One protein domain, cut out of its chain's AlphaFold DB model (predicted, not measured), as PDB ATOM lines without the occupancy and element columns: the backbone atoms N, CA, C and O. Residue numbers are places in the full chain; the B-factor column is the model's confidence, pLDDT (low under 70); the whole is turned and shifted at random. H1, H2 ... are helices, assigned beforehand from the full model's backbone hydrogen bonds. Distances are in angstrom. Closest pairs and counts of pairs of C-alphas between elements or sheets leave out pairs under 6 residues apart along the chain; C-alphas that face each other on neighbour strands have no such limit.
ATOM      1  N   LEU A 127     -50.013  73.828 -46.337       82.62
ATOM      2  CA  LEU A 127     -51.207  73.118 -45.871       82.62
ATOM      3  C   LEU A 127     -51.679  72.098 -46.908       82.62
ATOM      4  O   LEU A 127     -52.078  70.997 -46.539       82.62
ATOM      5  N   CYS A 128     -51.569  72.411 -48.203       79.00
ATOM      6  CA  CYS A 128     -51.880  71.457 -49.269       79.00
ATOM      7  C   CYS A 128     -50.977  70.217 -49.187       79.00
ATOM      8  O   CYS A 128     -51.475  69.098 -49.218       79.00
ATOM      9  N   GLN A 129     -49.673  70.403 -48.957       80.31
ATOM     10  CA  GLN A 129     -48.729  69.290 -48.777       80.31
ATOM     11  C   GLN A 129     -49.053  68.439 -47.539       80.31
ATOM     12  O   GLN A 129     -48.894  67.220 -47.556       80.31
ATOM     13  N   PHE A 130     -49.519  69.069 -46.456       84.19
ATOM     14  CA  PHE A 130     -49.992  68.354 -45.273       84.19
ATOM     15  C   PHE A 130     -51.226  67.495 -45.584       84.19
ATOM     16  O   PHE A 130     -51.277  66.332 -45.185       84.19
ATOM     17  N   HIS A 131     -52.192  68.039 -46.328       82.12
ATOM     18  CA  HIS A 131     -53.384  67.300 -46.744       82.12
ATOM     19  C   HIS A 131     -53.054  66.116 -47.656       82.12
ATOM     20  O   HIS A 131     -53.610  65.035 -47.455       82.12
ATOM     21  N   ASP A 132     -52.115  66.285 -48.588       83.88
ATOM     22  CA  ASP A 132     -51.630  65.189 -49.429       83.88
ATOM     23  C   ASP A 132     -51.007  64.072 -48.575       83.88
ATOM     24  O   ASP A 132     -51.293  62.893 -48.782       83.88
ATOM     25  N   GLY A 133     -50.236  64.431 -47.542       81.19
ATOM     26  CA  GLY A 133     -49.665  63.467 -46.598       81.19
ATOM     27  C   GLY A 133     -50.710  62.685 -45.792       81.19
ATOM     28  O   GLY A 133     -50.511  61.503 -45.518       81.19
ATOM     29  N   LEU A 134     -51.851  63.296 -45.451       86.31
ATOM     30  CA  LEU A 134     -52.949  62.600 -44.764       86.31
ATOM     31  C   LEU A 134     -53.639  61.560 -45.654       86.31
ATOM     32  O   LEU A 134     -54.145  60.565 -45.138       86.31
ATOM     33  N   ALA A 135     -53.664  61.768 -46.972       83.12
ATOM     34  CA  ALA A 135     -54.237  60.802 -47.908       83.12
ATOM     35  C   ALA A 135     -53.401  59.511 -47.998       83.12
ATOM     36  O   ALA A 135     -53.933  58.447 -48.319       83.12
ATOM     37  N   GLU A 136     -52.102  59.594 -47.701       83.50
ATOM     38  CA  GLU A 136     -51.187  58.450 -47.674       83.50
ATOM     39  C   GLU A 136     -51.249  57.660 -46.357       83.50
ATOM     40  O   GLU A 136     -50.804  56.508 -46.301       83.50
ATOM     41  N   ASP A 137     -51.811  58.242 -45.295       85.38
ATOM     42  CA  ASP A 137     -51.916  57.586 -43.998       85.38
ATOM     43  C   ASP A 137     -53.063  56.565 -43.987       85.38
ATOM     44  O   ASP A 137     -54.252  56.884 -43.980       85.38
ATOM     45  N   VAL A 138     -52.692  55.284 -43.943       88.81
ATOM     46  CA  VAL A 138     -53.634  54.163 -43.875       88.81
ATOM     47  C   VAL A 138     -53.743  53.655 -42.439       88.81
ATOM     48  O   VAL A 138     -52.750  53.497 -41.727       88.81
ATOM     49  N   MET A 139     -54.971  53.360 -42.012       92.62
ATOM     50  CA  MET A 139     -55.210  52.663 -40.752       92.62
ATOM     51  C   MET A 139     -54.726  51.214 -40.834       92.62
ATOM     52  O   MET A 139     -55.214  50.416 -41.633       92.62
ATOM     53  N   GLU A 140     -53.820  50.850 -39.939       93.62
ATOM     54  CA  GLU A 140     -53.279  49.503 -39.829       93.62
ATOM     55  C   GLU A 140     -54.080  48.696 -38.802       93.62
ATOM     56  O   GLU A 140     -54.597  49.254 -37.833       93.62
ATOM     57  N   SER A 141     -54.166  47.374 -38.975       95.12
ATOM     58  CA  SER A 141     -54.828  46.474 -38.020       95.12
ATOM     59  C   SER A 141     -53.876  45.382 -37.530       95.12
ATOM     60  O   SER A 141     -53.060  44.863 -38.287       95.12
ATOM     61  N   CYS A 142     -53.934  45.080 -36.232       94.19
ATOM     62  CA  CYS A 142     -53.051  44.110 -35.594       94.19
ATOM     63  C   CYS A 142     -53.766  42.766 -35.478       94.19
ATOM     64  O   CYS A 142     -54.850  42.695 -34.902       94.19
ATOM     65  N   ASN A 143     -53.125  41.685 -35.918       90.44
ATOM     66  CA  ASN A 143     -53.711  40.342 -35.890       90.44
ATOM     67  C   ASN A 143     -53.948  39.811 -34.464       90.44
ATOM     68  O   ASN A 143     -54.801  38.951 -34.265       90.44
ATOM     69  N   ARG A 144     -53.208  40.318 -33.465       86.69
ATOM     70  CA  ARG A 144     -53.313  39.880 -32.062       86.69
ATOM     71  C   ARG A 144     -54.339  40.666 -31.262       86.69
ATOM     72  O   ARG A 144     -55.316  40.097 -30.795       86.69
ATOM     73  N   CYS A 145     -54.116  41.969 -31.089       89.25
ATOM     74  CA  CYS A 145     -55.001  42.802 -30.273       89.25
ATOM     75  C   CYS A 145     -56.228  43.319 -31.032       89.25
ATOM     76  O   CYS A 145     -57.087  43.941 -30.419       89.25
ATOM     77  N   ARG A 146     -56.310  43.104 -32.357       91.31
ATOM     78  CA  ARG A 146     -57.401  43.566 -33.238       91.31
ATOM     79  C   ARG A 146     -57.652  45.078 -33.226       91.31
ATOM     80  O   ARG A 146     -58.600  45.548 -33.848       91.31
ATOM     81  N   HIS A 147     -56.798  45.860 -32.569       91.31
ATOM     82  CA  HIS A 147     -56.863  47.313 -32.626       91.31
ATOM     83  C   HIS A 147     -56.518  47.808 -34.029       91.31
ATOM     84  O   HIS A 147     -55.652  47.245 -34.707       91.31
ATOM     85  N   ARG A 148     -57.199  48.888 -34.426       93.81
ATOM     86  CA  ARG A 148     -57.006  49.569 -35.702       93.81
ATOM     87  C   ARG A 148     -56.630  51.026 -35.454       93.81
ATOM     88  O   ARG A 148     -57.436  51.764 -34.894       93.81
ATOM     89  N   ARG A 149     -55.396  51.410 -35.786       91.81
ATOM     90  CA  ARG A 149     -54.829  52.752 -35.540       91.81
ATOM     91  C   ARG A 149     -53.785  53.087 -36.611       91.81
ATOM     92  O   ARG A 149     -53.348  52.207 -37.346       91.81
ATOM     93  N   PHE A 150     -53.396  54.354 -36.708       91.75
ATOM     94  CA  PHE A 150     -52.276  54.778 -37.556       91.75
ATOM     95  C   PHE A 150     -50.934  54.398 -36.923       91.75
ATOM     96  O   PHE A 150     -50.841  54.313 -35.697       91.75
ATOM     97  N   ALA A 151     -49.911  54.206 -37.762       88.38
ATOM     98  CA  ALA A 151     -48.520  53.993 -37.353       88.38
ATOM     99  C   ALA A 151     -48.359  52.937 -36.239       88.38
ATOM    100  O   ALA A 151     -47.760  53.190 -35.195       88.38
ATOM    101  N   MET A 152     -48.913  51.737 -36.437       91.06
ATOM    102  CA  MET A 152     -48.803  50.656 -35.448       91.06
ATOM    103  C   MET A 152     -47.476  49.896 -35.524       91.06
ATOM    104  O   MET A 152     -47.242  48.976 -34.726       91.06
ATOM    105  N   ASP A 153     -46.621  50.260 -36.481       90.94
ATOM    106  CA  ASP A 153     -45.330  49.642 -36.759       90.94
ATOM    107  C   ASP A 153     -45.458  48.124 -36.882       90.94
ATOM    108  O   ASP A 153     -44.769  47.373 -36.180       90.94
ATOM    109  N   LEU A 154     -46.379  47.650 -37.724       92.25
ATOM    110  CA  LEU A 154     -46.623  46.222 -37.909       92.25
ATOM    111  C   LEU A 154     -45.357  45.495 -38.394       92.25
ATOM    112  O   LEU A 154     -44.727  45.867 -39.379       92.25
ATOM    113  N   LYS A 155     -45.000  44.404 -37.714       89.88
ATOM    114  CA  LYS A 155     -44.032  43.404 -38.195       89.88
ATOM    115  C   LYS A 155     -44.740  42.070 -38.126       89.88
ATOM    116  O   LYS A 155     -45.272  41.739 -37.069       89.88
ATOM    117  N   GLU A 156     -44.814  41.376 -39.258       90.50
ATOM    118  CA  GLU A 156     -45.545  40.104 -39.378       90.50
ATOM    119  C   GLU A 156     -47.019  40.220 -38.916       90.50
ATOM    120  O   GLU A 156     -47.598  39.293 -38.359       90.50
ATOM    121  N   GLY A 157     -47.637  41.394 -39.108       90.12
ATOM    122  CA  GLY A 157     -49.020  41.661 -38.688       90.12
ATOM    123  C   GLY A 157     -49.218  41.884 -37.180       90.12
ATOM    124  O   GLY A 157     -50.357  41.972 -36.721       90.12
ATOM    125  N   VAL A 158     -48.140  42.007 -36.398       90.88
ATOM    126  CA  VAL A 158     -48.179  42.290 -34.952       90.88
ATOM    127  C   VAL A 158     -47.664  43.704 -34.675       90.88
ATOM    128  O   VAL A 158     -46.576  44.067 -35.129       90.88
ATOM    129  N   CYS A 159     -48.424  44.503 -33.918       93.12
ATOM    130  CA  CYS A 159     -48.049  45.876 -33.565       93.12
ATOM    131  C   CYS A 159     -46.888  45.941 -32.560       93.12
ATOM    132  O   CYS A 159     -46.611  44.983 -31.831       93.12
ATOM    133  N   SER A 160     -46.212  47.090 -32.504       90.50
ATOM    134  CA  SER A 160     -45.081  47.336 -31.597       90.50
ATOM    135  C   SER A 160     -45.406  47.070 -30.128       90.50
ATOM    136  O   SER A 160     -44.593  46.457 -29.441       90.50
ATOM    137  N   GLN A 161     -46.599  47.453 -29.670       88.38
ATOM    138  CA  GLN A 161     -47.046  47.239 -28.295       88.38
ATOM    139  C   GLN A 161     -47.169  45.749 -27.952       88.38
ATOM    140  O   GLN A 161     -46.648  45.311 -26.932       88.38
ATOM    141  N   CYS A 162     -47.789  44.944 -28.823       86.62
ATOM    142  CA  CYS A 162     -47.851  43.494 -28.625       86.62
ATOM    143  C   CYS A 162     -46.446  42.882 -28.585       86.62
ATOM    144  O   CYS A 162     -46.142  42.125 -27.674       86.62
ATOM    145  N   ARG A 163     -45.558  43.275 -29.506       87.38
ATOM    146  CA  ARG A 163     -44.166  42.797 -29.492       87.38
ATOM    147  C   ARG A 163     -43.389  43.229 -28.251       87.38
ATOM    148  O   ARG A 163     -42.448  42.549 -27.871       87.38
ATOM    149  N   TYR A 164     -43.711  44.386 -27.677       86.19
ATOM    150  CA  TYR A 164     -43.095  44.853 -26.440       86.19
ATOM    151  C   TYR A 164     -43.516  43.964 -25.269       86.19
ATOM    152  O   TYR A 164     -42.654  43.450 -24.569       86.19
ATOM    153  N   HIS A 165     -44.816  43.686 -25.137       81.62
ATOM    154  CA  HIS A 165     -45.317  42.745 -24.133       81.62
ATOM    155  C   HIS A 165     -44.722  41.339 -24.280       81.62
ATOM    156  O   HIS A 165     -44.466  40.683 -23.277       81.62
ATOM    157  N   ASP A 166     -44.445  40.893 -25.509       76.06
ATOM    158  CA  ASP A 166     -43.787  39.604 -25.751       76.06
ATOM    159  C   ASP A 166     -42.323  39.564 -25.280       76.06
ATOM    160  O   ASP A 166     -41.792  38.482 -25.056       76.06
ATOM    161  N   ARG A 167     -41.630  40.707 -25.186       72.44
ATOM    162  CA  ARG A 167     -40.214  40.749 -24.767       72.44
ATOM    163  C   ARG A 167     -40.043  40.538 -23.269       72.44
ATOM    164  O   ARG A 167     -39.004  40.035 -22.855       72.44
ATOM    165  N   ASP A 168     -41.074  40.846 -22.492       64.88
ATOM    166  CA  ASP A 168     -41.116  40.632 -21.048       64.88
ATOM    167  C   ASP A 168     -41.639  39.218 -20.704       64.88
ATOM    168  O   ASP A 168     -42.329  39.014 -19.703       64.88
ATOM    169  N   SER A 169     -41.308  38.216 -21.534       57.25
ATOM    170  CA  SER A 169     -41.795  36.824 -21.490       57.25
ATOM    171  C   SER A 169     -41.349  35.997 -20.274       57.25
ATOM    172  O   SER A 169     -41.242  34.775 -20.361       57.25
ATOM    173  N   ALA A 170     -41.096  36.625 -19.127       59.84
ATOM    174  CA  ALA A 170     -41.198  35.930 -17.847       59.84
ATOM    175  C   ALA A 170     -42.667  35.605 -17.504       59.84
ATOM    176  O   ALA A 170     -42.919  34.700 -16.713       59.84
ATOM    177  N   SER A 171     -43.629  36.305 -18.118       57.00
ATOM    178  CA  SER A 171     -45.060  36.049 -17.945       57.00
ATOM    179  C   SER A 171     -45.699  35.561 -19.252       57.00
ATOM    180  O   SER A 171     -45.348  36.070 -20.323       57.00
ATOM    181  N   PRO A 172     -46.641  34.600 -19.207       60.84
ATOM    182  CA  PRO A 172     -47.456  34.242 -20.360       60.84
ATOM    183  C   PRO A 172     -48.118  35.488 -20.959       60.84
ATOM    184  O   PRO A 172     -48.504  36.410 -20.238       60.84
ATOM    185  N   LEU A 173     -48.286  35.512 -22.286       63.44
ATOM    186  CA  LEU A 173     -49.052  36.567 -22.957       63.44
ATOM    187  C   LEU A 173     -50.407  36.702 -22.263       63.44
ATOM    188  O   LEU A 173     -51.040  35.676 -22.012       63.44
ATOM    189  N   PHE A 174     -50.866  37.930 -22.006       62.56
ATOM    190  CA  PHE A 174     -52.053  38.163 -21.173       62.56
ATOM    191  C   PHE A 174     -53.280  37.343 -21.626       62.56
ATOM    192  O   PHE A 174     -54.013  36.829 -20.795       62.56
TER     193      PHE A 174
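This is residues 127 to 174 of the 194 residues of an uncharacterized protein of Monosporascus sp. CRB-8-3 (UniProt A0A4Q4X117). With little regular structure, this is a looped body that ends in a short helix, H2, while another helix, H1, sticks out from it as an arm and adds to the length. Start at H1; 23 residues without a named element lead to H2, and residues 167 to 172, of which 167 belongs to H2, stand free. The printed part has 48 residues, 18 of them in the two helices: all helix, no named strand. It is only just loose, close to extended, with a radius of gyration of the C-alphas of 14.4 A and spans of 49 by 16 by 15 A.

H1, residues 127 to 136, stands free and is apart from H2, residues 160 to 167. Between them, look for residues 140 to 141 pairing antiparallel with 148 to 149. In H2 every O i to N i+4 pair is within hydrogen-bond range; in H1, 5 of 6.

Find C-alpha 127 at (-51.207, 73.118, -45.871); H1 runs 14.8 A to C-alpha 136. H2 runs 10.7 A from C-alpha 160 to C-alpha 167 at (-40.214, 40.749, -24.767).

The C-alphas farthest apart, of Cys 128 and Ala 170, are 48.6 A apart. The printed part has no cut; the link is long. Residues 168 to 174 have pLDDT under 70.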